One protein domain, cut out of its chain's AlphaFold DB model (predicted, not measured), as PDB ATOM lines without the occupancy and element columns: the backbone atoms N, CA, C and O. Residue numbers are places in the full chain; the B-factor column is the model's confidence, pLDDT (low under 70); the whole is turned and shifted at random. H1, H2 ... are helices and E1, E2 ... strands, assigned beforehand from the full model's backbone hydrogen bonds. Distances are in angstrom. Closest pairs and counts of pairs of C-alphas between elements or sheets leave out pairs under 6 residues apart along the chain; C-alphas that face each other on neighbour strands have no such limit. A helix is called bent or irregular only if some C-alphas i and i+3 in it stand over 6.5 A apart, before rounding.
ATOM      1  N   LYS A 207     -36.523 -11.611  40.160       79.25
ATOM      2  CA  LYS A 207     -35.281 -11.232  40.849       79.25
ATOM      3  C   LYS A 207     -35.388  -9.794  41.346       79.25
ATOM      4  O   LYS A 207     -35.496  -8.875  40.542       79.25
ATOM      5  N   HIS A 208     -35.320  -9.601  42.658       76.94
ATOM      6  CA  HIS A 208     -35.176  -8.282  43.269       76.94
ATOM      7  C   HIS A 208     -33.695  -7.946  43.395       76.94
ATOM      8  O   HIS A 208     -32.958  -8.739  43.987       76.94
ATOM      9  N   ARG A 209     -33.243  -6.800  42.878       77.31
ATOM     10  CA  ARG A 209     -31.888  -6.304  43.169       77.31
ATOM     11  C   ARG A 209     -31.829  -5.832  44.623       77.31
ATOM     12  O   ARG A 209     -32.822  -5.320  45.141       77.31
ATOM     13  N   ILE A 210     -30.695  -6.045  45.286       76.50
ATOM     14  CA  ILE A 210     -30.476  -5.676  46.689       76.50
ATOM     15  C   ILE A 210     -29.096  -5.052  46.906       76.50
ATOM     16  O   ILE A 210     -28.148  -5.325  46.171       76.50
ATOM     17  N   SER A 211     -28.986  -4.242  47.958       73.56
ATOM     18  CA  SER A 211     -27.706  -3.800  48.520       73.56
ATOM     19  C   SER A 211     -27.155  -4.833  49.515       73.56
ATOM     20  O   SER A 211     -27.889  -5.690  50.018       73.56
ATOM     21  N   GLU A 212     -25.876  -4.723  49.889       73.12
ATOM     22  CA  GLU A 212     -25.315  -5.568  50.951       73.12
ATOM     23  C   GLU A 212     -26.030  -5.345  52.299       73.12
ATOM     24  O   GLU A 212     -26.345  -6.312  52.998       73.12
ATOM     25  N   SER A 213     -26.371  -4.094  52.640       74.44
ATOM     26  CA  SER A 213     -27.043  -3.752  53.904       74.44
ATOM     27  C   SER A 213     -28.434  -4.386  54.034       74.44
ATOM     28  O   SER A 213     -28.839  -4.752  55.139       74.44
ATOM     29  N   THR A 214     -29.119  -4.651  52.914       78.00
ATOM     30  CA  THR A 214     -30.376  -5.423  52.888       78.00
ATOM     31  C   THR A 214     -30.211  -6.798  53.551       78.00
ATOM     32  O   THR A 214     -31.067  -7.222  54.333       78.00
ATOM     33  N   ARG A 215     -29.077  -7.483  53.314       77.50
ATOM     34  CA  ARG A 215     -28.787  -8.828  53.860       77.50
ATOM     35  C   ARG A 215     -28.757  -8.848  55.391       77.50
ATOM     36  O   ARG A 215     -29.053  -9.880  55.990       77.50
ATOM     37  N   LEU A 216     -28.391  -7.727  56.018       78.38
ATOM     38  CA  LEU A 216     -28.262  -7.582  57.473       78.38
ATOM     39  C   LEU A 216     -29.610  -7.355  58.175       78.38
ATOM     40  O   LEU A 216     -29.711  -7.533  59.391       78.38
ATOM     41  N   HIS A 217     -30.644  -6.962  57.428       82.06
ATOM     42  CA  HIS A 217     -31.961  -6.625  57.973       82.06
ATOM     43  C   HIS A 217     -33.083  -7.560  57.501       82.06
ATOM     44  O   HIS A 217     -34.096  -7.677  58.193       82.06
ATOM     45  N   LEU A 218     -32.900  -8.277  56.387       85.94
ATOM     46  CA  LEU A 218     -33.910  -9.168  55.826       85.94
ATOM     47  C   LEU A 218     -33.829 -10.611  56.359       85.94
ATOM     48  O   LEU A 218     -32.930 -11.389  56.030       85.94
ATOM     49  N   ASN A 219     -34.860 -11.020  57.096       86.31
ATOM     50  CA  ASN A 219     -35.035 -12.394  57.568       86.31
ATOM     51  C   ASN A 219     -35.839 -13.238  56.556       86.31
ATOM     52  O   ASN A 219     -37.046 -13.425  56.717       86.31
ATOM     53  N   ILE A 220     -35.173 -13.776  55.522       86.88
ATOM     54  CA  ILE A 220     -35.811 -14.636  54.498       86.88
ATOM     55  C   ILE A 220     -36.680 -15.766  55.102       86.88
ATOM     56  O   ILE A 220     -37.815 -15.914  54.650       86.88
ATOM     57  N   PRO A 221     -36.233 -16.549  56.110       86.44
ATOM     58  CA  PRO A 221     -37.079 -17.554  56.762       86.44
ATOM     59  C   PRO A 221     -38.413 -17.021  57.306       86.44
ATOM     60  O   PRO A 221     -39.427 -17.702  57.175       86.44
ATOM     61  N   TYR A 222     -38.433 -15.808  57.869       86.62
ATOM     62  CA  TYR A 222     -39.669 -15.161  58.319       86.62
ATOM     63  C   TYR A 222     -40.549 -14.725  57.140       86.62
ATOM     64  O   TYR A 222     -41.736 -15.040  57.129       86.62
ATOM     65  N   VAL A 223     -39.973 -14.085  56.114       86.25
ATOM     66  CA  VAL A 223     -40.735 -13.644  54.928       86.25
ATOM     67  C   VAL A 223     -41.400 -14.835  54.227       86.25
ATOM     68  O   VAL A 223     -42.586 -14.765  53.908       86.25
ATOM     69  N   LYS A 224     -40.697 -15.970  54.088       87.12
ATOM     70  CA  LYS A 224     -41.279 -17.232  53.588       87.12
ATOM     71  C   LYS A 224     -42.496 -17.692  54.390       87.12
ATOM     72  O   LYS A 224     -43.455 -18.191  53.815       87.12
ATOM     73  N   GLN A 225     -42.441 -17.560  55.715       85.56
ATOM     74  CA  GLN A 225     -43.500 -18.028  56.607       85.56
ATOM     75  C   GLN A 225     -44.766 -17.165  56.522       85.56
ATOM     76  O   GLN A 225     -45.858 -17.708  56.674       85.56
ATOM     77  N   VAL A 226     -44.632 -15.851  56.307       86.31
ATOM     78  CA  VAL A 226     -45.778 -14.920  56.305       86.31
ATOM     79  C   VAL A 226     -46.339 -14.619  54.913       86.31
ATOM     80  O   VAL A 226     -47.511 -14.285  54.813       86.31
ATOM     81  N   THR A 227     -45.541 -14.774  53.849       86.62
ATOM     82  CA  THR A 227     -45.965 -14.506  52.455       86.62
ATOM     83  C   THR A 227     -46.196 -15.768  51.623       86.62
ATOM     84  O   THR A 227     -46.642 -15.673  50.487       86.62
ATOM     85  N   TYR A 228     -45.843 -16.949  52.142       83.56
ATOM     86  CA  TYR A 228     -45.849 -18.245  51.440       83.56
ATOM     87  C   TYR A 228     -44.973 -18.333  50.170       83.56
ATOM     88  O   TYR A 228     -44.795 -19.422  49.622       83.56
ATOM     89  N   CYS A 229     -44.347 -17.237  49.733       86.94
ATOM     90  CA  CYS A 229     -43.398 -17.222  48.628       86.94
ATOM     91  C   CYS A 229     -42.068 -17.882  49.013       86.94
ATOM     92  O   CYS A 229     -41.515 -17.665  50.094       86.94
ATOM     93  N   ASN A 230     -41.478 -18.622  48.080       87.56
ATOM     94  CA  ASN A 230     -40.089 -19.035  48.173       87.56
ATOM     95  C   ASN A 230     -39.176 -17.867  47.795       87.56
ATOM     96  O   ASN A 230     -39.158 -17.434  46.650       87.56
ATOM     97  N   LEU A 231     -38.386 -17.394  48.759       90.19
ATOM     98  CA  LEU A 231     -37.281 -16.459  48.546       90.19
ATOM     99  C   LEU A 231     -35.918 -17.168  48.638       90.19
ATOM    100  O   LEU A 231     -35.738 -18.082  49.453       90.19
ATOM    101  N   ALA A 232     -34.929 -16.732  47.866       87.94
ATOM    102  CA  ALA A 232     -33.538 -17.147  48.042       87.94
ATOM    103  C   ALA A 232     -32.560 -16.067  47.569       87.94
ATOM    104  O   ALA A 232     -32.725 -15.521  46.483       87.94
ATOM    105  N   TYR A 233     -31.509 -15.808  48.350       87.12
ATOM    106  CA  TYR A 233     -30.344 -15.087  47.838       87.12
ATOM    107  C   TYR A 233     -29.702 -15.879  46.691       87.12
ATOM    108  O   TYR A 233     -29.645 -17.112  46.729       87.12
ATOM    109  N   GLU A 234     -29.195 -15.152  45.703       84.25
ATOM    110  CA  GLU A 234     -28.230 -15.628  44.712       84.25
ATOM    111  C   GLU A 234     -27.055 -16.387  45.367       84.25
ATOM    112  O   GLU A 234     -26.661 -16.094  46.497       84.25
ATOM    113  N   LYS A 235     -26.497 -17.402  44.691       80.94
ATOM    114  CA  LYS A 235     -25.443 -18.268  45.263       80.94
ATOM    115  C   LYS A 235     -24.026 -17.744  44.991       80.94
ATOM    116  O   LYS A 235     -23.161 -18.484  44.528       80.94
ATOM    117  N   THR A 236     -23.795 -16.479  45.305       79.19
ATOM    118  CA  THR A 236     -22.481 -15.820  45.285       79.19
ATOM    119  C   THR A 236     -22.084 -15.392  46.704       79.19
ATOM    120  O   THR A 236     -22.904 -15.400  47.625       79.19
ATOM    121  N   GLU A 237     -20.813 -15.041  46.915       72.56
ATOM    122  CA  GLU A 237     -20.338 -14.520  48.212       72.56
ATOM    123  C   GLU A 237     -21.005 -13.158  48.524       72.56
ATOM    124  O   GLU A 237     -21.523 -12.922  49.628       72.56
ATOM    125  N   GLU A 238     -21.107 -12.332  47.479       76.19
ATOM    126  CA  GLU A 238     -21.854 -11.076  47.383       76.19
ATOM    127  C   GLU A 238     -23.082 -11.270  46.456       76.19
ATOM    128  O   GLU A 238     -22.962 -11.138  45.233       76.19
ATOM    129  N   PRO A 239     -24.262 -11.646  46.988       77.00
ATOM    130  CA  PRO A 239     -25.495 -11.794  46.221       77.00
ATOM    131  C   PRO A 239     -26.079 -10.425  45.894       77.00
ATOM    132  O   PRO A 239     -26.430  -9.663  46.796       77.00
ATOM    133  N   LYS A 240     -26.219 -10.139  44.599       80.81
ATOM    134  CA  LYS A 240     -26.823  -8.896  44.100       80.81
ATOM    135  C   LYS A 240     -28.342  -9.021  43.972       80.81
ATOM    136  O   LYS A 240     -29.028  -8.003  43.896       80.81
ATOM    137  N   TYR A 241     -28.863 -10.253  43.984       83.88
ATOM    138  CA  TYR A 241     -30.284 -10.542  43.793       83.88
ATOM    139  C   TYR A 241     -30.900 -11.470  44.852       83.88
ATOM    140  O   TYR A 241     -30.269 -12.404  45.359       83.88
ATOM    141  N   ILE A 242     -32.191 -11.252  45.112       86.06
ATOM    142  CA  ILE A 242     -33.101 -12.206  45.755       86.06
ATOM    143  C   ILE A 242     -34.060 -12.739  44.698       86.06
ATOM    144  O   ILE A 242     -34.831 -11.983  44.114       86.06
ATOM    145  N   TYR A 243     -34.045 -14.049  44.496       85.69
ATOM    146  CA  TYR A 243     -35.017 -14.759  43.677       85.69
ATOM    147  C   TYR A 243     -36.309 -14.950  44.487       85.69
ATOM    148  O   TYR A 243     -36.242 -15.353  45.653       85.69
ATOM    149  N   ILE A 244     -37.468 -14.668  43.890       86.12
ATOM    150  CA  ILE A 244     -38.803 -14.752  44.502       86.12
ATOM    151  C   ILE A 244     -39.699 -15.625  43.611       86.12
ATOM    152  O   ILE A 244     -39.792 -15.390  42.411       86.12
ATOM    153  N   ARG A 245     -40.368 -16.621  44.200       83.44
ATOM    154  CA  ARG A 245     -41.279 -17.539  43.498       83.44
ATOM    155  C   ARG A 245     -42.503 -17.862  44.354       83.44
ATOM    156  O   ARG A 245     -42.372 -18.420  45.443       83.44
ATOM    157  N   GLY A 246     -43.692 -17.538  43.860       76.38
ATOM    158  CA  GLY A 246     -44.983 -17.846  44.481       76.38
ATOM    159  C   GLY A 246     -46.112 -17.087  43.788       76.38
ATOM    160  O   GLY A 246     -45.838 -16.175  43.015       76.38
ATOM    161  N   GLU A 247     -47.358 -17.468  44.057       67.06
ATOM    162  CA  GLU A 247     -48.537 -16.890  43.398       67.06
ATOM    163  C   GLU A 247     -49.125 -15.760  44.273       67.06
ATOM    164  O   GLU A 247     -48.854 -14.587  44.024       67.06
ATOM    165  N   ASP A 248     -49.787 -16.088  45.386       66.06
ATOM    166  CA  ASP A 248     -50.615 -15.140  46.164       66.06
ATOM    167  C   ASP A 248     -49.872 -14.208  47.158       66.06
ATOM    168  O   ASP A 248     -50.486 -13.642  48.062       66.06
ATOM    169  N   GLY A 249     -48.545 -14.053  47.051       76.38
ATOM    170  CA  GLY A 249     -47.739 -13.398  48.101       76.38
ATOM    171  C   GLY A 249     -46.629 -12.445  47.653       76.38
ATOM    172  O   GLY A 249     -45.999 -11.808  48.504       76.38
ATOM    173  N   MET A 250     -46.360 -12.313  46.347       78.44
ATOM    174  CA  MET A 250     -45.141 -11.634  45.881       78.44
ATOM    175  C   MET A 250     -45.075 -10.153  46.273       78.44
ATOM    176  O   MET A 250     -44.014  -9.695  46.689       78.44
ATOM    177  N   ARG A 251     -46.192  -9.412  46.210       77.06
ATOM    178  CA  ARG A 251     -46.251  -7.995  46.620       77.06
ATOM    179  C   ARG A 251     -45.873  -7.806  48.094       77.06
ATOM    180  O   ARG A 251     -45.073  -6.934  48.415       77.06
ATOM    181  N   GLN A 252     -46.362  -8.673  48.983       81.62
ATOM    182  CA  GLN A 252     -45.977  -8.638  50.401       81.62
ATOM    183  C   GLN A 252     -44.496  -9.000  50.592       81.62
ATOM    184  O   GLN A 252     -43.811  -8.385  51.406       81.62
ATOM    185  N   ALA A 253     -43.980  -9.967  49.824       85.00
ATOM    186  CA  ALA A 253     -42.572 -10.354  49.879       85.00
ATOM    187  C   ALA A 253     -41.630  -9.226  49.428       85.00
ATOM    188  O   ALA A 253     -40.601  -9.027  50.071       85.00
ATOM    189  N   ARG A 254     -42.000  -8.471  48.381       81.88
ATOM    190  CA  ARG A 254     -41.297  -7.253  47.938       81.88
ATOM    191  C   ARG A 254     -41.274  -6.205  49.048       81.88
ATOM    192  O   ARG A 254     -40.191  -5.847  49.487       81.88
ATOM    193  N   ASN A 255     -42.429  -5.850  49.619       84.88
ATOM    194  CA  ASN A 255     -42.498  -4.849  50.691       84.88
ATOM    195  C   ASN A 255     -41.586  -5.187  51.892       84.88
ATOM    196  O   ASN A 255     -40.944  -4.292  52.434       84.88
ATOM    197  N   PHE A 256     -41.453  -6.464  52.281       87.50
ATOM    198  CA  PHE A 256     -40.491  -6.869  53.322       87.50
ATOM    199  C   PHE A 256     -39.015  -6.744  52.897       87.50
ATOM    200  O   PHE A 256     -38.162  -6.488  53.750       87.50
ATOM    201  N   ILE A 257     -38.694  -6.946  51.613       86.94
ATOM    202  CA  ILE A 257     -37.358  -6.703  51.046       86.94
ATOM    203  C   ILE A 257     -37.074  -5.197  51.025       86.94
ATOM    204  O   ILE A 257     -36.001  -4.783  51.464       86.94
ATOM    205  N   ASP A 258     -38.038  -4.381  50.605       85.44
ATOM    206  CA  ASP A 258     -37.921  -2.925  50.544       85.44
ATOM    207  C   ASP A 258     -37.757  -2.312  51.937       85.44
ATOM    208  O   ASP A 258     -36.802  -1.575  52.155       85.44
ATOM    209  N   ASP A 259     -38.594  -2.679  52.918       87.44
ATOM    210  CA  ASP A 259     -38.463  -2.217  54.311       87.44
ATOM    211  C   ASP A 259     -37.071  -2.535  54.889       87.44
ATOM    212  O   ASP A 259     -36.480  -1.720  55.603       87.44
ATOM    213  N   ALA A 260     -36.517  -3.714  54.575       86.50
ATOM    214  CA  ALA A 260     -35.167  -4.099  54.984       86.50
ATOM    215  C   ALA A 260     -34.067  -3.328  54.226       86.50
ATOM    216  O   ALA A 260     -33.049  -2.980  54.830       86.50
ATOM    217  N   SER A 261     -34.280  -3.041  52.938       84.12
ATOM    218  CA  SER A 261     -33.355  -2.289  52.078       84.12
ATOM    219  C   SER A 261     -33.291  -0.821  52.492       84.12
ATOM    220  O   SER A 261     -32.216  -0.319  52.811       84.12
ATOM    221  N   ILE A 262     -34.455  -0.170  52.594       86.31
ATOM    222  CA  ILE A 262     -34.654   1.196  53.097       86.31
ATOM    223  C   ILE A 262     -34.027   1.343  54.477       86.31
ATOM    224  O   ILE A 262     -33.273   2.281  54.711       86.31
ATOM    225  N   LYS A 263     -34.272   0.397  55.393       85.38
ATOM    226  CA  LYS A 263     -33.677   0.437  56.733       85.38
ATOM    227  C   LYS A 263     -32.147   0.370  56.701       85.38
ATOM    228  O   LYS A 263     -31.506   1.068  57.480       85.38
ATOM    229  N   GLY A 264     -31.569  -0.444  55.817       82.50
ATOM    230  CA  GLY A 264     -30.118  -0.528  55.639       82.50
ATOM    231  C   GLY A 264     -29.516   0.734  55.023       82.50
ATOM    232  O   GLY A 264     -28.494   1.218  55.504       82.50
ATOM    233  N   ALA A 265     -30.155   1.287  53.991       82.44
ATOM    234  CA  ALA A 265     -29.727   2.523  53.340       82.44
ATOM    235  C   ALA A 265     -29.830   3.729  54.291       82.44
ATOM    236  O   ALA A 265     -28.847   4.443  54.480       82.44
ATOM    237  N   GLN A 266     -30.963   3.889  54.980       83.19
ATOM    238  CA  GLN A 266     -31.209   4.968  55.941       83.19
ATOM    239  C   GLN A 266     -30.215   4.946  57.114       83.19
ATOM    240  O   GLN A 266     -29.656   5.983  57.461       83.19
ATOM    241  N   LEU A 267     -29.937   3.773  57.702       81.69
ATOM    242  CA  LEU A 267     -28.960   3.654  58.795       81.69
ATOM    243  C   LEU A 267     -27.530   3.987  58.342       81.69
ATOM    244  O   LEU A 267     -26.780   4.598  59.104       81.69
ATOM    245  N   ASN A 268     -27.156   3.620  57.114       77.56
ATOM    246  CA  ASN A 268     -25.868   4.000  56.532       77.56
ATOM    247  C   ASN A 268     -25.800   5.515  56.251       77.56
ATOM    248  O   ASN A 268     -24.775   6.137  56.526       77.56
ATOM    249  N   TYR A 269     -26.882   6.123  55.760       77.56
ATOM    250  CA  TYR A 269     -26.966   7.555  55.444       77.56
ATOM    251  C   TYR A 269     -26.886   8.423  56.710       77.56
ATOM    252  O   TYR A 269     -26.011   9.282  56.826       77.56
ATOM    253  N   GLU A 270     -27.693   8.108  57.730       79.94
ATOM    254  CA  GLU A 270     -27.640   8.753  59.052       79.94
ATOM    255  C   GLU A 270     -26.277   8.593  59.738       79.94
ATOM    256  O   GLU A 270     -25.829   9.486  60.463       79.94
ATOM    257  N   TRP A 271     -25.597   7.459  59.529       78.12
ATOM    258  CA  TRP A 271     -24.236   7.264  60.022       78.12
ATOM    259  C   TRP A 271     -23.225   8.130  59.258       78.12
ATOM    260  O   TRP A 271     -22.355   8.725  59.893       78.12
ATOM    261  N   SER A 272     -23.357   8.249  57.937       76.19
ATOM    262  CA  SER A 272     -22.420   8.996  57.084       76.19
ATOM    263  C   SER A 272     -22.445  10.490  57.407       76.19
ATOM    264  O   SER A 272     -21.427  11.020  57.852       76.19
ATOM    265  N   ILE A 273     -23.631  11.116  57.370       74.44
ATOM    266  CA  ILE A 273     -23.864  12.523  57.769       74.44
ATOM    267  C   ILE A 273     -23.256  12.842  59.143       74.44
ATOM    268  O   ILE A 273     -22.745  13.933  59.392       74.44
ATOM    269  N   LYS A 274     -23.350  11.892  60.078       75.81
ATOM    270  CA  LYS A 274     -22.965  12.098  61.474       75.81
ATOM    271  C   LYS A 274     -21.467  11.941  61.743       75.81
ATOM    272  O   LYS A 274     -21.000  12.453  62.762       75.81
ATOM    273  N   ASN A 275     -20.736  11.204  60.905       73.06
ATOM    274  CA  ASN A 275     -19.342  10.832  61.171       73.06
ATOM    275  C   ASN A 275     -18.344  11.344  60.115       73.06
ATOM    276  O   ASN A 275     -17.172  11.493  60.459       73.06
ATOM    277  N   SER A 276     -18.793  11.671  58.899       66.88
ATOM    278  CA  SER A 276     -17.966  12.230  57.820       66.88
ATOM    279  C   SER A 276     -18.485  13.619  57.414       66.88
ATOM    280  O   SER A 276     -19.595  13.713  56.897       66.88
ATOM    281  N   PRO A 277     -17.722  14.710  57.626       58.47
ATOM    282  CA  PRO A 277     -18.145  16.068  57.263       58.47
ATOM    283  C   PRO A 277     -17.908  16.417  55.783       58.47
ATOM    284  O   PRO A 277     -18.310  17.494  55.351       58.47
ATOM    285  N   GLU A 278     -17.231  15.548  55.031       65.56
ATOM    286  CA  GLU A 278     -16.960  15.699  53.599       65.56
ATOM    287  C   GLU A 278     -17.833  14.691  52.836       65.56
ATOM    288  O   GLU A 278     -17.696  13.480  53.011       65.56
ATOM    289  N   GLU A 279     -18.764  15.198  52.023       60.00
ATOM    290  CA  GLU A 279     -19.763  14.398  51.289       60.00
ATOM    291  C   GLU A 279     -19.109  13.459  50.258       60.00
ATOM    292  O   GLU A 279     -19.598  12.357  50.021       60.00
ATOM    293  N   GLU A 280     -17.943  13.843  49.724       55.78
ATOM    294  CA  GLU A 280     -17.124  13.022  48.817       55.78
ATOM    295  C   GLU A 280     -16.584  11.727  49.469       55.78
ATOM    296  O   GLU A 280     -16.190  10.805  48.756       55.78
ATOM    297  N   GLU A 281     -16.579  11.620  50.808       53.22
ATOM    298  CA  GLU A 281     -16.194  10.397  51.538       53.22
ATOM    299  C   GLU A 281     -17.392   9.517  51.959       53.22
ATOM    300  O   GLU A 281     -17.196   8.486  52.613       53.22
ATOM    301  N   TRP A 282     -18.639   9.891  51.643       60.00
ATOM    302  CA  TRP A 282     -19.805   9.119  52.087       60.00
ATOM    303  C   TRP A 282     -19.931   7.788  51.316       60.00
ATOM    304  O   TRP A 282     -19.916   7.783  50.084       60.00
ATOM    305  N   PRO A 283     -20.084   6.634  51.999       58.94
ATOM    306  CA  PRO A 283     -20.354   5.365  51.330       58.94
ATOM    307  C   PRO A 283     -21.690   5.421  50.580       58.94
ATOM    308  O   PRO A 283     -22.683   5.929  51.109       58.94
ATOM    309  N   GLU A 284     -21.728   4.861  49.363       59.41
ATOM    310  CA  GLU A 284     -22.920   4.930  48.513       59.41
ATOM    311  C   GLU A 284     -24.147   4.357  49.235       59.41
ATOM    312  O   GLU A 284     -24.204   3.188  49.633       59.41
ATOM    313  N   THR A 285     -25.143   5.217  49.403       71.69
ATOM    314  CA  THR A 285     -26.379   4.945  50.126       71.69
ATOM    315  C   THR A 285     -27.512   4.871  49.118       71.69
ATOM    316  O   THR A 285     -28.223   5.839  48.870       71.69
ATOM    317  N   SER A 286     -27.624   3.697  48.489       76.19
ATOM    318  CA  SER A 286     -28.582   3.423  47.422       76.19
ATOM    319  C   SER A 286     -29.663   2.406  47.823       76.19
ATOM    320  O   SER A 286     -29.391   1.350  48.405       76.19
ATOM    321  N   PHE A 287     -30.913   2.727  47.486       81.94
ATOM    322  CA  PHE A 287     -32.075   1.836  47.529       81.94
ATOM    323  C   PHE A 287     -32.491   1.498  46.091       81.94
ATOM    324  O   PHE A 287     -32.607   2.385  45.250       81.94
ATOM    325  N   TYR A 288     -32.702   0.214  45.789       82.19
ATOM    326  CA  TYR A 288     -33.154  -0.233  44.469       82.19
ATOM    327  C   TYR A 288     -34.671  -0.424  44.474       82.19
ATOM    328  O   TYR A 288     -35.164  -1.405  45.029       82.19
ATOM    329  N   TYR A 289     -35.391   0.501  43.842       83.50
ATOM    330  CA  TYR A 289     -36.840   0.456  43.691       83.50
ATOM    331  C   TYR A 289     -37.241  -0.268  42.408       83.50
ATOM    332  O   TYR A 289     -36.753   0.054  41.323       83.50
ATOM    333  N   TRP A 290     -38.185  -1.201  42.523       79.19
ATOM    334  CA  TRP A 290     -38.840  -1.853  41.394       79.19
ATOM    335  C   TRP A 290     -40.328  -1.509  41.388       79.19
ATOM    336  O   TRP A 290     -41.013  -1.718  42.385       79.19
ATOM    337  N   THR A 291     -40.849  -1.101  40.228       75.06
ATOM    338  CA  THR A 291     -42.288  -0.872  39.990       75.06
ATOM    339  C   THR A 291     -43.183  -2.091  40.246       75.06
ATOM    340  O   THR A 291     -44.403  -1.980  40.268       75.06
ATOM    341  N   GLY A 292     -42.605  -3.287  40.385       68.38
ATOM    342  CA  GLY A 292     -43.329  -4.548  40.534       68.38
ATOM    343  C   GLY A 292     -43.812  -5.163  39.216       68.38
ATOM    344  O   GLY A 292     -44.152  -6.352  39.199       68.38
ATOM    345  N   HIS A 293     -43.782  -4.409  38.114       67.12
ATOM    346  CA  HIS A 293     -44.127  -4.875  36.770       67.12
ATOM    347  C   HIS A 293     -42.892  -5.467  36.067       67.12
ATOM    348  O   HIS A 293     -41.789  -4.926  36.144       67.12
ATOM    349  N   LYS A 294     -43.057  -6.617  35.395       62.50
ATOM    350  CA  LYS A 294     -41.951  -7.331  34.719       62.50
ATOM    351  C   LYS A 294     -41.497  -6.635  33.430       62.50
ATOM    352  O   LYS A 294     -40.302  -6.586  33.174       62.50
ATOM    353  N   HIS A 295     -42.457  -6.092  32.684       61.94
ATOM    354  CA  HIS A 295     -42.282  -5.364  31.423       61.94
ATOM    355  C   HIS A 295     -42.756  -3.913  31.578       61.94
ATOM    356  O   HIS A 295     -43.500  -3.379  30.757       61.94
ATOM    357  N   GLY A 296     -42.415  -3.305  32.717       66.25
ATOM    358  CA  GLY A 296     -42.767  -1.919  32.988       66.25
ATOM    359  C   GLY A 296     -42.074  -0.962  32.017       66.25
ATOM    360  O   GLY A 296     -40.974  -1.229  31.539       66.25
ATOM    361  N   ARG A 297     -42.721   0.166  31.732       74.38
ATOM    362  CA  ARG A 297     -42.124   1.295  30.995       74.38
ATOM    363  C   ARG A 297     -42.293   2.611  31.762       74.38
ATOM    364  O   ARG A 297     -42.240   3.681  31.171       74.38
ATOM    365  N   PHE A 298     -42.505   2.538  33.073       82.69
ATOM    366  CA  PHE A 298     -42.786   3.677  33.946       82.69
ATOM    367  C   PHE A 298     -41.584   4.623  34.035       82.69
ATOM    368  O   PHE A 298     -41.736   5.809  33.760       82.69
ATOM    369  N   PHE A 299     -40.375   4.109  34.292       80.50
ATOM    370  CA  PHE A 299     -39.160   4.942  34.255       80.50
ATOM    371  C   PHE A 299     -38.690   5.269  32.826       80.50
ATOM    372  O   PHE A 299     -37.782   6.077  32.645       80.50
ATOM    373  N   SER A 300     -39.301   4.664  31.801       77.12
ATOM    374  CA  SER A 300     -39.130   5.045  30.389       77.12
ATOM    375  C   SER A 300     -40.088   6.157  29.943       77.12
ATOM    376  O   SER A 300     -39.929   6.669  28.835       77.12
ATOM    377  N   SER A 301     -41.112   6.482  30.737       80.56
ATOM    378  CA  SER A 301     -42.267   7.242  30.262       80.56
ATOM    379  C   SER A 301     -42.047   8.757  30.297       80.56
ATOM    380  O   SER A 301     -41.645   9.282  31.343       80.56
ATOM    381  N   PRO A 302     -42.368   9.494  29.213       79.62
ATOM    382  CA  PRO A 302     -42.395  10.956  29.225       79.62
ATOM    383  C   PRO A 302     -43.303  11.522  30.324       79.62
ATOM    384  O   PRO A 302     -42.924  12.488  30.988       79.62
ATOM    385  N   ASP A 303     -44.450  10.880  30.564       81.56
ATOM    386  CA  ASP A 303     -45.463  11.322  31.529       81.56
ATOM    387  C   ASP A 303     -44.939  11.256  32.976       81.56
ATOM    388  O   ASP A 303     -45.235  12.125  33.798       81.56
ATOM    389  N   CYS A 304     -44.076  10.279  33.276       86.25
ATOM    390  CA  CYS A 304     -43.441  10.126  34.587       86.25
ATOM    391  C   CYS A 304     -42.224  11.044  34.787       86.25
ATOM    392  O   CYS A 304     -41.848  11.322  35.927       86.25
ATOM    393  N   ALA A 305     -41.599  11.532  33.709       87.06
ATOM    394  CA  ALA A 305     -40.320  12.239  33.784       87.06
ATOM    395  C   ALA A 305     -40.392  13.553  34.583       87.06
ATOM    396  O   ALA A 305     -39.475  13.859  35.346       87.06
ATOM    397  N   ALA A 306     -41.476  14.326  34.447       89.00
ATOM    398  CA  ALA A 306     -41.655  15.564  35.208       89.00
ATOM    399  C   ALA A 306     -41.976  15.313  36.703       89.00
ATOM    400  O   ALA A 306     -41.284  15.902  37.538       89.00
ATOM    401  N   PRO A 307     -42.917  14.418  37.076       90.94
ATOM    402  CA  PRO A 307     -43.119  14.004  38.469       90.94
ATOM    403  C   PRO A 307     -41.865  13.446  39.160       90.94
ATOM    404  O   PRO A 307     -41.580  13.827  40.296       90.94
ATOM    405  N   ILE A 308     -41.076  12.601  38.483       91.25
ATOM    406  CA  ILE A 308     -39.808  12.077  39.026       91.25
ATOM    407  C   ILE A 308     -38.840  13.232  39.306       91.25
ATOM    408  O   ILE A 308     -38.335  13.357  40.420       91.25
ATOM    409  N   GLN A 309     -38.664  14.146  38.350       90.62
ATOM    410  CA  GLN A 309     -37.818  15.327  38.520       90.62
ATOM    411  C   GLN A 309     -38.324  16.335  39.566       90.62
ATOM    412  O   GLN A 309     -37.548  17.193  39.998       90.62
ATOM    413  N   GLU A 310     -39.607  16.328  39.933       92.44
ATOM    414  CA  GLU A 310     -40.100  17.081  41.092       92.44
ATOM    415  C   GLU A 310     -39.718  16.361  42.390       92.44
ATOM    416  O   GLU A 310     -39.227  16.999  43.320       92.44
ATOM    417  N   MET A 311     -39.860  15.033  42.428       92.25
ATOM    418  CA  MET A 311     -39.500  14.192  43.571       92.25
ATOM    419  C   MET A 311     -38.005  14.273  43.916       92.25
ATOM    420  O   MET A 311     -37.668  14.477  45.083       92.25
ATOM    421  N   GLU A 312     -37.123  14.218  42.913       91.00
ATOM    422  CA  GLU A 312     -35.672  14.419  43.060       91.00
ATOM    423  C   GLU A 312     -35.351  15.748  43.761       91.00
ATOM    424  O   GLU A 312     -34.677  15.777  44.790       91.00
ATOM    425  N   LYS A 313     -35.920  16.857  43.265       90.81
ATOM    426  CA  LYS A 313     -35.713  18.214  43.810       90.81
ATOM    427  C   LYS A 313     -36.360  18.429  45.182       90.81
ATOM    428  O   LYS A 313     -35.947  19.316  45.922       90.81
ATOM    429  N   LYS A 314     -37.408  17.666  45.496       91.75
ATOM    430  CA  LYS A 314     -38.184  17.745  46.744       91.75
ATOM    431  C   LYS A 314     -37.505  17.024  47.907       91.75
ATOM    432  O   LYS A 314     -37.668  17.458  49.046       91.75
ATOM    433  N   PHE A 315     -36.773  15.946  47.623       88.25
ATOM    434  CA  PHE A 315     -36.101  15.112  48.626       88.25
ATOM    435  C   PHE A 315     -34.571  15.189  48.605       88.25
ATOM    436  O   PHE A 315     -33.951  14.653  49.519       88.25
ATOM    437  N   ASP A 316     -33.985  15.870  47.617       85.31
ATOM    438  CA  ASP A 316     -32.537  15.945  47.385       85.31
ATOM    439  C   ASP A 316     -31.936  14.545  47.144       85.31
ATOM    440  O   ASP A 316     -31.088  14.039  47.883       85.31
ATOM    441  N   VAL A 317     -32.476  13.871  46.119       87.75
ATOM    442  CA  VAL A 317     -32.124  12.498  45.715       87.75
ATOM    443  C   VAL A 317     -31.898  12.398  44.207       87.75
ATOM    444  O   VAL A 317     -32.526  13.121  43.437       87.75
ATOM    445  N   SER A 318     -31.047  11.458  43.788       87.19
ATOM    446  CA  SER A 318     -30.902  11.020  42.388       87.19
ATOM    447  C   SER A 318     -31.734   9.757  42.158       87.19
ATOM    448  O   SER A 318     -31.627   8.823  42.960       87.19
ATOM    449  N   ILE A 319     -32.549   9.702  41.095       87.75
ATOM    450  CA  ILE A 319     -33.359   8.525  40.730       87.75
ATOM    451  C   ILE A 319     -32.889   7.989  39.366       87.75
ATOM    452  O   ILE A 319     -33.460   8.249  38.309       87.75
ATOM    453  N   GLU A 320     -31.813   7.203  39.396       85.69
ATOM    454  CA  GLU A 320     -31.152   6.646  38.211       85.69
ATOM    455  C   GLU A 320     -31.822   5.347  37.747       85.69
ATOM    456  O   GLU A 320     -31.797   4.339  38.455       85.69
ATOM    457  N   LYS A 321     -32.367   5.315  36.528       80.94
ATOM    458  CA  LYS A 321     -32.877   4.072  35.927       80.94
ATOM    459  C   LYS A 321     -31.737   3.077  35.663       80.94
ATOM    460  O   LYS A 321     -30.711   3.433  35.087       80.94
ATOM    461  N   VAL A 322     -31.931   1.820  36.061       78.50
ATOM    462  CA  VAL A 322     -30.919   0.745  36.037       78.50
ATOM    463  C   VAL A 322     -31.197  -0.292  34.948       78.50
ATOM    464  O   VAL A 322     -30.266  -0.730  34.275       78.50
ATOM    465  N   THR A 323     -32.457  -0.706  34.788       70.50
ATOM    466  CA  THR A 323     -32.901  -1.661  33.756       70.50
ATOM    467  C   THR A 323     -34.338  -1.382  33.329       70.50
ATOM    468  O   THR A 323     -35.138  -0.897  34.124       70.50
ATOM    469  N   ASP A 324     -34.658  -1.732  32.083       64.81
ATOM    470  CA  ASP A 324     -36.014  -1.712  31.515       64.81
ATOM    471  C   ASP A 324     -36.795  -2.997  31.841       64.81
ATOM    472  O   ASP A 324     -37.999  -2.961  32.071       64.81
ATOM    473  N   GLU A 325     -36.106  -4.143  31.915       62.88
ATOM    474  CA  GLU A 325     -36.703  -5.445  32.226       62.88
ATOM    475  C   GLU A 325     -35.908  -6.176  33.329       62.88
ATOM    476  O   GLU A 325     -34.853  -6.757  33.049       62.88
ATOM    477  N   PRO A 326     -36.383  -6.194  34.592       61.69
ATOM    478  CA  PRO A 326     -37.511  -5.424  35.122       61.69
ATOM    479  C   PRO A 326     -37.216  -3.918  35.203       61.69
ATOM    480  O   PRO A 326     -36.061  -3.516  35.347       61.69
ATOM    481  N   ASP A 327     -38.280  -3.113  35.183       72.44
ATOM    482  CA  ASP A 327     -38.247  -1.645  35.228       72.44
ATOM    483  C   ASP A 327     -37.830  -1.147  36.626       72.44
ATOM    484  O   ASP A 327     -38.634  -1.086  37.566       72.44
ATOM    485  N   LEU A 328     -36.529  -0.896  36.782       75.06
ATOM    486  CA  LEU A 328     -35.822  -0.787  38.060       75.06
ATOM    487  C   LEU A 328     -35.013   0.511  38.120       75.06
ATOM    488  O   LEU A 328     -34.242   0.791  37.201       75.06
ATOM    489  N   SER A 329     -35.086   1.221  39.246       81.44
ATOM    490  CA  SER A 329     -34.309   2.440  39.508       81.44
ATOM    491  C   SER A 329     -33.499   2.355  40.803       81.44
ATOM    492  O   SER A 329     -33.875   1.680  41.761       81.44
ATOM    493  N   LYS A 330     -32.365   3.050  40.824       86.44
ATOM    494  CA  LYS A 330     -31.451   3.242  41.949       86.44
ATOM    495  C   LYS A 330     -31.692   4.645  42.502       86.44
ATOM    496  O   LYS A 330     -31.413   5.634  41.835       86.44
ATOM    497  N   ILE A 331     -32.213   4.712  43.719       85.88
ATOM    498  CA  ILE A 331     -32.444   5.950  44.461       85.88
ATOM    499  C   ILE A 331     -31.235   6.169  45.365       85.88
ATOM    500  O   ILE A 331     -30.973   5.327  46.228       85.88
ATOM    501  N   SER A 332     -30.517   7.273  45.179       84.81
ATOM    502  CA  SER A 332     -29.334   7.636  45.973       84.81
ATOM    503  C   SER A 332     -29.581   8.952  46.713       84.81
ATOM    504  O   SER A 332     -30.025   9.917  46.091       84.81
ATOM    505  N   GLY A 333     -29.299   9.004  48.020       80.50
ATOM    506  CA  GLY A 333     -29.522  10.191  48.859       80.50
ATOM    507  C   GLY A 333     -30.167   9.846  50.204       80.50
ATOM    508  O   GLY A 333     -29.686   8.956  50.899       80.50
ATOM    509  N   GLY A 334     -31.235  10.558  50.579       80.00
ATOM    510  CA  GLY A 334     -32.001  10.337  51.815       80.00
ATOM    511  C   GLY A 334     -33.481  10.001  51.587       80.00
ATOM    512  O   GLY A 334     -33.901   9.691  50.476       80.00
ATOM    513  N   TYR A 335     -34.282  10.070  52.659       84.00
ATOM    514  CA  TYR A 335     -35.759   9.993  52.634       84.00
ATOM    515  C   TYR A 335     -36.345   8.797  51.853       84.00
ATOM    516  O   TYR A 335     -37.410   8.881  51.240       84.00
ATOM    517  N   PHE A 336     -35.653   7.651  51.868       86.69
ATOM    518  CA  PHE A 336     -35.984   6.502  51.015       86.69
ATOM    519  C   PHE A 336     -37.404   5.946  51.223       86.69
ATOM    520  O   PHE A 336     -37.939   5.296  50.327       86.69
ATOM    521  N   ARG A 337     -38.014   6.173  52.396       88.00
ATOM    522  CA  ARG A 337     -39.396   5.766  52.688       88.00
ATOM    523  C   ARG A 337     -40.390   6.693  52.001       88.00
ATOM    524  O   ARG A 337     -41.244   6.222  51.265       88.00
ATOM    525  N   GLU A 338     -40.230   7.994  52.195       90.31
ATOM    526  CA  GLU A 338     -41.083   9.042  51.643       90.31
ATOM    527  C   GLU A 338     -40.990   9.115  50.107       90.31
ATOM    528  O   GLU A 338     -41.984   9.414  49.438       90.31
ATOM    529  N   VAL A 339     -39.814   8.788  49.552       90.25
ATOM    530  CA  VAL A 339     -39.589   8.585  48.112       90.25
ATOM    531  C   VAL A 339     -40.257   7.292  47.627       90.25
ATOM    532  O   VAL A 339     -40.952   7.335  46.616       90.25
ATOM    533  N   LYS A 340     -40.126   6.154  48.338       89.69
ATOM    534  CA  LYS A 340     -40.832   4.914  47.950       89.69
ATOM    535  C   LYS A 340     -42.346   5.108  47.941       89.69
ATOM    536  O   LYS A 340     -42.984   4.683  46.990       89.69
ATOM    537  N   GLU A 341     -42.905   5.739  48.972       89.81
ATOM    538  CA  GLU A 341     -44.351   5.950  49.104       89.81
ATOM    539  C   GLU A 341     -44.902   6.764  47.915       89.81
ATOM    540  O   GLU A 341     -45.869   6.343  47.288       89.81
ATOM    541  N   GLN A 342     -44.221   7.836  47.490       91.44
ATOM    542  CA  GLN A 342     -44.630   8.591  46.292       91.44
ATOM    543  C   GLN A 342     -44.325   7.896  44.960       91.44
ATOM    544  O   GLN A 342     -45.045   8.131  43.991       91.44
ATOM    545  N   LEU A 343     -43.294   7.049  44.878       90.06
ATOM    546  CA  LEU A 343     -43.084   6.206  43.698       90.06
ATOM    547  C   LEU A 343     -44.159   5.122  43.586       90.06
ATOM    548  O   LEU A 343     -44.612   4.870  42.477       90.06
ATOM    549  N   ASP A 344     -44.598   4.521  44.696       87.69
ATOM    550  CA  ASP A 344     -45.701   3.553  44.719       87.69
ATOM    551  C   ASP A 344     -47.023   4.200  44.281       87.69
ATOM    552  O   ASP A 344     -47.717   3.627  43.440       87.69
ATOM    553  N   ASP A 345     -47.352   5.391  44.794       88.69
ATOM    554  CA  ASP A 345     -48.560   6.137  44.407       88.69
ATOM    555  C   ASP A 345     -48.535   6.512  42.911       88.69
ATOM    556  O   ASP A 345     -49.471   6.203  42.171       88.69
ATOM    557  N   LEU A 346     -47.432   7.099  42.429       89.12
ATOM    558  CA  LEU A 346     -47.266   7.492  41.023       89.12
ATOM    559  C   LEU A 346     -47.264   6.272  40.079       89.12
ATOM    560  O   LEU A 346     -47.868   6.305  39.008       89.12
ATOM    561  N   CYS A 347     -46.626   5.171  40.486       87.00
ATOM    562  CA  CYS A 347     -46.659   3.881  39.789       87.00
ATOM    563  C   CYS A 347     -48.089   3.322  39.730       87.00
ATOM    564  O   CYS A 347     -48.521   2.819  38.688       87.00
ATOM    565  N   HIS A 348     -48.858   3.453  40.813       84.62
ATOM    566  CA  HIS A 348     -50.246   3.012  40.858       84.62
ATOM    567  C   HIS A 348     -51.141   3.816  39.904       84.62
ATOM    568  O   HIS A 348     -51.873   3.203  39.128       84.62
ATOM    569  N   GLU A 349     -51.058   5.149  39.906       85.62
ATOM    570  CA  GLU A 349     -51.809   6.005  38.971       85.62
ATOM    571  C   GLU A 349     -51.422   5.733  37.505       85.62
ATOM    572  O   GLU A 349     -52.290   5.657  36.624       85.62
ATOM    573  N   TYR A 350     -50.135   5.480  37.246       86.25
ATOM    574  CA  TYR A 350     -49.643   5.108  35.922       86.25
ATOM    575  C   TYR A 350     -50.235   3.779  35.428       86.25
ATOM    576  O   TYR A 350     -50.833   3.751  34.360       86.25
ATOM    577  N   TYR A 351     -50.164   2.689  36.201       82.62
ATOM    578  CA  TYR A 351     -50.710   1.382  35.781       82.62
ATOM    579  C   TYR A 351     -52.234   1.223  35.997       82.62
ATOM    580  O   TYR A 351     -52.824   0.203  35.624       82.62
ATOM    581  N   LEU A 352     -52.909   2.228  36.567       82.44
ATOM    582  CA  LEU A 352     -54.364   2.379  36.452       82.44
ATOM    583  C   LEU A 352     -54.751   2.931  35.072       82.44
ATOM    584  O   LEU A 352     -55.639   2.369  34.426       82.44
ATOM    585  N   SER A 353     -54.078   4.000  34.634       82.69
ATOM    586  CA  SER A 353     -54.350   4.705  33.373       82.69
ATOM    587  C   SER A 353     -53.810   3.979  32.137       82.69
ATOM    588  O   SER A 353     -54.490   3.930  31.113       82.69
ATOM    589  N   HIS A 354     -52.629   3.373  32.245       84.75
ATOM    590  CA  HIS A 354     -51.952   2.644  31.178       84.75
ATOM    591  C   HIS A 354     -52.136   1.127  31.302       84.75
ATOM    592  O   HIS A 354     -52.232   0.574  32.400       84.75
TER     593      HIS A 354
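Overview. This is residues 207 to 354 of the 523 residues of an uncharacterized protein of Caenorhabditis remanei (UniProt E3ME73). One long helix, H3, runs over two small three-stranded sheets, with residues 250 to 261 near E1 E3 E2 and residues 254 to 269 near E4 E6 E5, where H5 packs on the same face. H2 covers the E2 edge of the first sheet, H1 crosses H3, H4 grazes the second sheet near E5, and residues 274 to 280 stick out. The printed part has 148 residues with five named helices and six named strands, in the order E1 H1 H2 E2 E3 H3 E4 H4 E5 E6 H5; both sheets are antiparallel and the class is mixed. It is compact, with a radius of gyration of the C-alphas of 15.5 A and spans of 45 by 39 by 23 A.

Arrangement. In one sheet E6, residues 327 to 332, is the inner strand between E4, residues 286 to 290, and E5, residues 318 to 324. N 287 and O 331 are 2.9 A apart, and in the hairpin of E5 and E6, N 330 and O 320 are 2.8 A apart. H3, residues 250 to 275, is on this sheet at a height of 6.9 A; its closest C-alphas to E4 are those of Ala 265 and Ser 286, 6.1 A. H5, residues 336 to 353, lies on the same face at a height of 8.3 A. With residues 262 to 266 alone H3 touches H5, closest at C-alphas Ile 262 and Phe 336, 5.9 A, opposite ways at a tilt of 35.1 degrees, only just steep. H4, residues 302 to 315, only grazes the sheet with residues 308 to 312, and only just touches H5, with 3 pairs of C-alphas within 8 A, the closest Met 311 and Val 339, 7.2 A. E4, H4 and E5 make a split strand-helix-strand unit, two same-way strands with E6 between them, its crossover right-handed; so do E1, residues 207 to 209, H1, residues 212 to 217, H2, residues 220 to 227, and E2, residues 230 to 233, with E3, residues 241 to 245, between the strands. N 208 and O 242 are 2.8 A apart, and N 232 and O 243, in the hairpin of E2 and E3, 2.9 A. H2 and H3 lie on one face of that sheet, two layers. H1 touches H3, closest at C-alphas Thr 214 and Ser 261, 4.4 A. Every O i to N i+4 pair is within hydrogen-bond range in H2, H3 and H5, against 7 of 10 in H4 and 0 of 2 in H1, where 3 of 3 O i to N i+3 pairs are.

Along the chain. E1 begins at C-alpha 207, (-35.281, -11.232, 40.849). H3 is 37.5 A long from C-alpha 250 at (-45.141, -11.634, 45.881), H5 25.5 A, ending at C-alpha 353, (-54.350, 4.705, 33.373), and H4 20.8 A. H4 is irregular, only just: C-alphas 303 and 306 are 6.8 A apart.

Size, cuts and confidence. The two C-alphas farthest apart, Glu 247 and Pro 277, are 46.9 A apart. The printed part has no cut, and the link from E4 to H4, 11 residues, is long. Mean pLDDT of the printed part is 80.5; 19 residues are under 70, at 247 to 248, 276 to 284, 292 to 296 and 324 to 326 of this model.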